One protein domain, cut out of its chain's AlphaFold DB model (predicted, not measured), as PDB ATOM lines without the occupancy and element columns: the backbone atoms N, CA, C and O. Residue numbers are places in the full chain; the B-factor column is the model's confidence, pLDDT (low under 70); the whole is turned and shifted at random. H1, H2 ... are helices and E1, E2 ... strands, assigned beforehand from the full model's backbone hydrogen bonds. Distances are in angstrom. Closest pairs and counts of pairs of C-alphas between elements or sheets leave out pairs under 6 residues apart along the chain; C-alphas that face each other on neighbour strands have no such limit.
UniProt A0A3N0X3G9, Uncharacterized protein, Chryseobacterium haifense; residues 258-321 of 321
ATOM      1  N   LEU A 258      84.383 149.231 116.786       85.75
ATOM      2  CA  LEU A 258      85.655 148.839 116.162       85.75
ATOM      3  C   LEU A 258      85.477 148.333 114.718       85.75
ATOM      4  O   LEU A 258      86.393 147.743 114.146       85.75
ATOM      5  N   GLU A 259      84.299 148.517 114.119       78.50
ATOM      6  CA  GLU A 259      84.037 148.111 112.730       78.50
ATOM      7  C   GLU A 259      84.937 148.865 111.738       78.50
ATOM      8  O   GLU A 259      85.443 148.271 110.786       78.50
ATOM      9  N   GLU A 260      85.220 150.137 112.027       76.00
ATOM     10  CA  GLU A 260      86.089 151.010 111.243       76.00
ATOM     11  C   GLU A 260      87.270 151.500 112.096       76.00
ATOM     12  O   GLU A 260      87.146 151.734 113.298       76.00
ATOM     13  N   GLY A 261      88.446 151.650 111.480       81.75
ATOM     14  CA  GLY A 261      89.671 152.083 112.163       81.75
ATOM     15  C   GLY A 261      90.662 150.952 112.454       81.75
ATOM     16  O   GLY A 261      90.455 149.798 112.087       81.75
ATOM     17  N   ARG A 262      91.807 151.302 113.053       87.25
ATOM     18  CA  ARG A 262      92.921 150.367 113.267       87.25
ATOM     19  C   ARG A 262      92.720 149.543 114.534       87.25
ATOM     20  O   ARG A 262      92.757 150.101 115.631       87.25
ATOM     21  N   ILE A 263      92.655 148.227 114.372       90.25
ATOM     22  CA  ILE A 263      92.652 147.259 115.470       90.25
ATOM     23  C   ILE A 263      94.053 146.665 115.603       90.25
ATOM     24  O   ILE A 263      94.651 146.234 114.617       90.25
ATOM     25  N   ASN A 264      94.571 146.587 116.825       91.25
ATOM     26  CA  ASN A 264      95.719 145.735 117.114       91.25
ATOM     27  C   ASN A 264      95.226 144.441 117.782       91.25
ATOM     28  O   ASN A 264      94.371 144.481 118.662       91.25
ATOM     29  N   PHE A 265      95.750 143.286 117.392       90.25
ATOM     30  CA  PHE A 265      95.475 142.014 118.050       90.25
ATOM     31  C   PHE A 265      96.739 141.532 118.752       90.25
ATOM     32  O   PHE A 265      97.763 141.299 118.111       90.25
ATOM     33  N   PHE A 266      96.680 141.419 120.076       91.31
ATOM     34  CA  PHE A 266      97.829 141.013 120.873       91.31
ATOM     35  C   PHE A 266      97.968 139.489 120.940       91.31
ATOM     36  O   PHE A 266      97.017 138.784 121.298       91.31
ATOM     37  N   MET A 267      99.179 139.003 120.674       89.19
ATOM     38  CA  MET A 267      99.607 137.626 120.925       89.19
ATOM     39  C   MET A 267     101.068 137.602 121.380       89.19
ATOM     40  O   MET A 267     101.829 138.512 121.076       89.19
ATOM     41  N   GLU A 268     101.453 136.580 122.134       83.44
ATOM     42  CA  GLU A 268     102.805 136.436 122.681       83.44
ATOM     43  C   GLU A 268     103.770 135.828 121.656       83.44
ATOM     44  O   GLU A 268     104.957 136.131 121.687       83.44
ATOM     45  N   ASP A 269     103.255 134.999 120.744       77.06
ATOM     46  CA  ASP A 269     104.009 134.295 119.705       77.06
ATOM     47  C   ASP A 269     103.100 134.067 118.478       77.06
ATOM     48  O   ASP A 269     101.922 133.726 118.630       77.06
ATOM     49  N   GLU A 270     103.642 134.231 117.268       72.88
ATOM     50  CA  GLU A 270     102.965 133.937 115.992       72.88
ATOM     51  C   GLU A 270     102.588 132.459 115.847       72.88
ATOM     52  O   GLU A 270     101.639 132.123 115.139       72.88
ATOM     53  N   LYS A 271     103.292 131.565 116.550       71.62
ATOM     54  CA  LYS A 271     103.037 130.118 116.536       71.62
ATOM     55  C   LYS A 271     101.743 129.722 117.256       71.62
ATOM     56  O   LYS A 271     101.309 128.574 117.147       71.62
ATOM     57  N   LEU A 272     101.098 130.642 117.979       74.44
ATOM     58  CA  LEU A 272      99.822 130.399 118.657       74.44
ATOM     59  C   LEU A 272      98.654 130.431 117.656       74.44
ATOM     60  O   LEU A 272      97.941 131.429 117.518       74.44
ATOM     61  N   LEU A 273      98.449 129.300 116.974       71.50
ATOM     62  CA  LEU A 273      97.431 129.096 115.931       71.50
ATOM     63  C   LEU A 273      96.018 129.508 116.364       71.50
ATOM     64  O   LEU A 273      95.268 130.078 115.578       71.50
ATOM     65  N   ASP A 274      95.645 129.268 117.618       73.81
ATOM     66  CA  ASP A 274      94.321 129.602 118.143       73.81
ATOM     67  C   ASP A 274      94.094 131.117 118.291       73.81
ATOM     68  O   ASP A 274      92.966 131.594 118.166       73.81
ATOM     69  N   LYS A 275      95.157 131.883 118.560       82.19
ATOM     70  CA  LYS A 275      95.136 133.352 118.596       82.19
ATOM     71  C   LYS A 275      95.189 133.925 117.185       82.19
ATOM     72  O   LYS A 275      94.441 134.861 116.898       82.19
ATOM     73  N   MET A 276      95.995 133.325 116.310       81.19
ATOM     74  CA  MET A 276      96.080 133.699 114.898       81.19
ATOM     75  C   MET A 276      94.730 133.541 114.191       81.19
ATOM     76  O   MET A 276      94.262 134.485 113.569       81.19
ATOM     77  N   GLN A 277      94.032 132.420 114.386       79.69
ATOM     78  CA  GLN A 277      92.711 132.178 113.790       79.69
ATOM     79  C   GLN A 277      91.664 133.232 114.183       79.69
ATOM     80  O   GLN A 277      90.829 133.620 113.368       79.69
ATOM     81  N   ILE A 278      91.691 133.715 115.431       85.06
ATOM     82  CA  ILE A 278      90.779 134.779 115.877       85.06
ATOM     83  C   ILE A 278      91.153 136.107 115.211       85.06
ATOM     84  O   ILE A 278      90.264 136.826 114.761       85.06
ATOM     85  N   ALA A 279      92.448 136.423 115.116       84.94
ATOM     86  CA  ALA A 279      92.924 137.616 114.419       84.94
ATOM     87  C   ALA A 279      92.546 137.591 112.926       84.94
ATOM     88  O   ALA A 279      92.017 138.576 112.412       84.94
ATOM     89  N   GLU A 280      92.736 136.450 112.258       83.00
ATOM     90  CA  GLU A 280      92.323 136.213 110.872       83.00
ATOM     91  C   GLU A 280      90.813 136.392 110.708       83.00
ATOM     92  O   GLU A 280      90.367 137.125 109.828       83.00
ATOM     93  N   LEU A 281      90.005 135.809 111.595       83.75
ATOM     94  CA  LEU A 281      88.554 135.957 111.544       83.75
ATOM     95  C   LEU A 281      88.118 137.426 111.693       83.75
ATOM     96  O   LEU A 281      87.255 137.879 110.940       83.75
ATOM     97  N   ILE A 282      88.729 138.192 112.604       85.25
ATOM     98  CA  ILE A 282      88.475 139.639 112.756       85.25
ATOM     99  C   ILE A 282      88.886 140.392 111.486       85.25
ATOM    100  O   ILE A 282      88.138 141.256 111.022       85.25
ATOM    101  N   SER A 283      90.020 140.021 110.880       85.06
ATOM    102  CA  SER A 283      90.528 140.653 109.656       85.06
ATOM    103  C   SER A 283      89.574 140.521 108.459       85.06
ATOM    104  O   SER A 283      89.560 141.360 107.562       85.06
ATOM    105  N   THR A 284      88.707 139.502 108.469       83.31
ATOM    106  CA  THR A 284      87.693 139.283 107.421       83.31
ATOM    107  C   THR A 284      86.494 140.235 107.514       83.31
ATOM    108  O   THR A 284      85.633 140.247 106.623       83.31
ATOM    109  N   VAL A 285      86.403 141.002 108.604       84.25
ATOM    110  CA  VAL A 285      85.379 142.026 108.840       84.25
ATOM    111  C   VAL A 285      86.004 143.416 108.816       84.25
ATOM    112  O   VAL A 285      85.521 144.262 108.073       84.25
ATOM    113  N   ASN A 286      87.097 143.629 109.557       85.19
ATOM    114  CA  ASN A 286      87.882 144.862 109.505       85.19
ATOM    115  C   ASN A 286      89.274 144.550 108.919       85.19
ATOM    116  O   ASN A 286      90.081 143.913 109.593       85.19
ATOM    117  N   PRO A 287      89.601 145.005 107.698       84.12
ATOM    118  CA  PRO A 287      90.876 144.687 107.050       84.12
ATOM    119  C   PRO A 287      92.093 145.375 107.699       84.12
ATOM    120  O   PRO A 287      93.229 145.001 107.417       84.12
ATOM    121  N   ASN A 288      91.893 146.369 108.572       87.50
ATOM    122  CA  ASN A 288      92.958 147.126 109.239       87.50
ATOM    123  C   ASN A 288      93.305 146.542 110.623       87.50
ATOM    124  O   ASN A 288      93.414 147.260 111.624       87.50
ATOM    125  N   VAL A 289      93.470 145.219 110.671       88.75
ATOM    126  CA  VAL A 289      93.927 144.472 111.850       88.75
ATOM    127  C   VAL A 289      95.432 144.250 111.748       88.75
ATOM    128  O   VAL A 289      95.929 143.762 110.736       88.75
ATOM    129  N   LYS A 290      96.174 144.585 112.806       89.00
ATOM    130  CA  LYS A 290      97.610 144.295 112.918       89.00
ATOM    131  C   LYS A 290      97.904 143.445 114.136       89.00
ATOM    132  O   LYS A 290      97.413 143.727 115.223       89.00
ATOM    133  N   VAL A 291      98.757 142.444 113.976       88.56
ATOM    134  CA  VAL A 291      99.264 141.668 115.107       88.56
ATOM    135  C   VAL A 291     100.312 142.496 115.864       88.56
ATOM    136  O   VAL A 291     101.142 143.164 115.248       88.56
ATOM    137  N   THR A 292     100.257 142.494 117.198       89.69
ATOM    138  CA  THR A 292     101.289 143.088 118.062       89.69
ATOM    139  C   THR A 292     101.746 142.099 119.128       89.69
ATOM    140  O   THR A 292     100.937 141.381 119.710       89.69
ATOM    141  N   PHE A 293     103.046 142.116 119.416       90.00
ATOM    142  CA  PHE A 293     103.685 141.275 120.434       90.00
ATOM    143  C   PHE A 293     104.062 142.055 121.692       90.00
ATOM    144  O   PHE A 293     104.671 141.518 122.611       90.00
ATOM    145  N   LYS A 294     103.735 143.353 121.751       89.25
ATOM    146  CA  LYS A 294     104.124 144.225 122.863       89.25
ATOM    147  C   LYS A 294     103.036 144.208 123.941       89.25
ATOM    148  O   LYS A 294     101.952 144.736 123.693       89.25
ATOM    149  N   PRO A 295     103.305 143.711 125.166       86.19
ATOM    150  CA  PRO A 295     102.288 143.641 126.220       86.19
ATOM    151  C   PRO A 295     101.691 145.005 126.579       86.19
ATOM    152  O   PRO A 295     100.498 145.101 126.850       86.19
ATOM    153  N   LYS A 296     102.486 146.082 126.506       87.31
ATOM    154  CA  LYS A 296     102.023 147.461 126.744       87.31
ATOM    155  C   LYS A 296     100.873 147.894 125.829       87.31
ATOM    156  O   LYS A 296     100.063 148.724 126.230       87.31
ATOM    157  N   ASP A 297     100.774 147.319 124.631       85.50
ATOM    158  CA  ASP A 297      99.731 147.681 123.673       85.50
ATOM    159  C   ASP A 297      98.357 147.167 124.138       85.50
ATOM    160  O   ASP A 297      97.339 147.731 123.749       85.50
ATOM    161  N   THR A 298      98.297 146.160 125.024       84.56
ATOM    162  CA  THR A 298      97.036 145.604 125.563       84.56
ATOM    163  C   THR A 298      96.215 146.599 126.392       84.56
ATOM    164  O   THR A 298      94.998 146.416 126.535       84.56
ATOM    165  N   LEU A 299      96.868 147.656 126.893       84.56
ATOM    166  CA  LEU A 299      96.259 148.761 127.637       84.56
ATOM    167  C   LEU A 299      95.515 149.750 126.727       84.56
ATOM    168  O   LEU A 299      94.713 150.538 127.216       84.56
ATOM    169  N   GLN A 300      95.760 149.717 125.413       85.62
ATOM    170  CA  GLN A 300      95.070 150.582 124.457       85.62
ATOM    171  C   GLN A 300      93.660 150.050 124.156       85.62
ATOM    172  O   GLN A 300      93.437 148.840 124.044       85.62
ATOM    173  N   ASN A 301      92.704 150.967 123.979       81.25
ATOM    174  CA  ASN A 301      91.299 150.626 123.724       81.25
ATOM    175  C   ASN A 301      91.093 149.899 122.388       81.25
ATOM    176  O   ASN A 301      90.207 149.060 122.276       81.25
ATOM    177  N   ASN A 302      91.943 150.169 121.398       84.31
ATOM    178  CA  ASN A 302      91.901 149.530 120.084       84.31
ATOM    179  C   ASN A 302      92.695 148.212 120.012       84.31
ATOM    180  O   ASN A 302      92.853 147.657 118.923       84.31
ATOM    181  N   THR A 303      93.194 147.706 121.147       89.88
ATOM    182  CA  THR A 303      93.899 146.424 121.206       89.88
ATOM    183  C   THR A 303      93.008 145.321 121.767       89.88
ATOM    184  O   THR A 303      92.616 145.323 122.944       89.88
ATOM    185  N   LEU A 304      92.734 144.328 120.926       90.44
ATOM    186  CA  LEU A 304      92.002 143.118 121.266       90.44
ATOM    187  C   LEU A 304      92.956 142.018 121.732       90.44
ATOM    188  O   LEU A 304      94.071 141.867 121.240       90.44
ATOM    189  N   THR A 305      92.486 141.222 122.687       89.12
ATOM    190  CA  THR A 305      93.126 139.968 123.090       89.12
ATOM    191  C   THR A 305      92.115 138.843 122.934       89.12
ATOM    192  O   THR A 305      90.905 139.082 122.994       89.12
ATOM    193  N   LYS A 306      92.589 137.598 122.819       86.75
ATOM    194  CA  LYS A 306      91.715 136.413 122.831       86.75
ATOM    195  C   LYS A 306      90.698 136.457 123.980       86.75
ATOM    196  O   LYS A 306      89.529 136.158 123.770       86.75
ATOM    197  N   TYR A 307      91.126 136.870 125.173       86.12
ATOM    198  CA  TYR A 307      90.245 136.988 126.335       86.12
ATOM    199  C   TYR A 307      89.151 138.053 126.145       86.12
ATOM    200  O   TYR A 307      87.983 137.764 126.395       86.12
ATOM    201  N   LYS A 308      89.499 139.260 125.665       86.06
ATOM    202  CA  LYS A 308      88.521 140.341 125.424       86.06
ATOM    203  C   LYS A 308      87.441 139.917 124.421       86.06
ATOM    204  O   LYS A 308      86.272 140.230 124.623       86.06
ATOM    205  N   VAL A 309      87.835 139.176 123.384       85.50
ATOM    206  CA  VAL A 309      86.924 138.681 122.344       85.50
ATOM    207  C   VAL A 309      86.046 137.545 122.880       85.50
ATOM    208  O   VAL A 309      84.823 137.661 122.889       85.50
ATOM    209  N   LEU A 310      86.650 136.477 123.414       85.31
ATOM    210  CA  LEU A 310      85.920 135.275 123.846       85.31
ATOM    211  C   LEU A 310      85.042 135.481 125.089       85.31
ATOM    212  O   LEU A 310      84.162 134.668 125.358       85.31
ATOM    213  N   ARG A 311      85.263 136.555 125.861       87.56
ATOM    214  CA  ARG A 311      84.376 136.934 126.970       87.56
ATOM    215  C   ARG A 311      83.022 137.455 126.477       87.56
ATOM    216  O   ARG A 311      82.033 137.292 127.186       87.56
ATOM    217  N   LYS A 312      82.989 138.123 125.321       84.50
ATOM    218  CA  LYS A 312      81.793 138.805 124.798       84.50
ATOM    219  C   LYS A 312      81.083 138.009 123.708       84.50
ATOM    220  O   LYS A 312      79.871 138.129 123.576       84.50
ATOM    221  N   ILE A 313      81.814 137.182 122.965       82.69
ATOM    222  CA  ILE A 313      81.248 136.303 121.944       82.69
ATOM    223  C   ILE A 313      81.788 134.888 122.073       82.69
ATOM    224  O   ILE A 313      82.952 134.663 122.405       82.69
ATOM    225  N   LYS A 314      80.940 133.915 121.753       79.19
ATOM    226  CA  LYS A 314      81.358 132.527 121.620       79.19
ATOM    227  C   LYS A 314      81.730 132.286 120.162       79.19
ATOM    228  O   LYS A 314      80.864 132.279 119.299       79.19
ATOM    229  N   ILE A 315      83.019 132.101 119.899       73.06
ATOM    230  CA  ILE A 315      83.489 131.636 118.593       73.06
ATOM    231  C   ILE A 315      83.363 130.119 118.609       73.06
ATOM    232  O   ILE A 315      84.044 129.447 119.391       73.06
ATOM    233  N   ASP A 316      82.465 129.586 117.787       67.81
ATOM    234  CA  ASP A 316      82.275 128.151 117.695       67.81
ATOM    235  C   ASP A 316      83.445 127.553 116.923       67.81
ATOM    236  O   ASP A 316      83.599 127.741 115.711       67.81
ATOM    237  N   LYS A 317      84.334 126.872 117.642       64.75
ATOM    238  CA  LYS A 317      85.496 126.246 117.023       64.75
ATOM    239  C   LYS A 317      84.994 125.198 116.051       64.75
ATOM    240  O   LYS A 317      84.223 124.315 116.429       64.75
ATOM    241  N   ASN A 318      85.419 125.295 114.798       57.38
ATOM    242  CA  ASN A 318      85.114 124.235 113.867       57.38
ATOM    243  C   ASN A 318      85.787 122.952 114.363       57.38
ATOM    244  O   ASN A 318      87.002 122.912 114.510       57.38
ATOM    245  N   LYS A 319      85.000 121.906 114.640       53.84
ATOM    246  CA  LYS A 319      85.528 120.599 115.068       53.84
ATOM    247  C   LYS A 319      86.356 119.911 113.968       53.84
ATOM    248  O   LYS A 319      86.993 118.896 114.235       53.84
ATOM    249  N   TYR A 320      86.302 120.447 112.747       47.09
ATOM    250  CA  TYR A 320      86.950 119.947 111.540       47.09
ATOM    251  C   TYR A 320      88.100 120.846 111.026       47.09
ATOM    252  O   TYR A 320      88.645 120.530 109.969       47.09
ATOM    253  N   GLN A 321      88.452 121.943 111.723       41.91
ATOM    254  CA  GLN A 321      89.676 122.740 111.480       41.91
ATOM    255  C   GLN A 321      90.771 122.367 112.477       41.91
ATOM    256  O   GLN A 321      91.951 122.409 112.068       41.91
TER     257      GLN A 321
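AT A GLANCE: This is residues 258 to 321 of the 321 residues of an uncharacterized protein of Chryseobacterium haifense (UniProt A0A3N0X3G9). Helix H1 packs against two short parallel strands, E1 and E2; H2 packs near E1's end, H3 sits near H1, and a tail follows. Of 64 printed residues, under half are in named elements, in order E1, H1, E2, H2, H3, a mixed class. It is compact, radius of gyration of the C-alphas 11.4 A, spanning 34 by 25 by 21 A.

IN THESE COORDINATES: E1, residues 263 to 266, begins at C-alpha 263 (92.652, 147.259, 115.470). H1, residues 273 to 283, is 14.9 A long; E2 is 289 to 292, H2 295 to 299, and H3 306 to 312, ending at (81.793, 138.805, 124.798).

HOW THE PARTS SIT: E1 and E2 stand at 32 degrees; N 265 and O 290, 2.8 A apart, are within hydrogen-bond range. With H1 they make a strand-helix-strand unit, a helix between parallel strands, its crossover right-handed. O i to N i+4 pairs within range are 6 of 7 in H1, 2 of 3 in H3, 0 of 1 in H2, which has 2 of 2 O i to N i+3.

THE WHOLE: The printed part has no cut; residues 316 to 321 have pLDDT under 70.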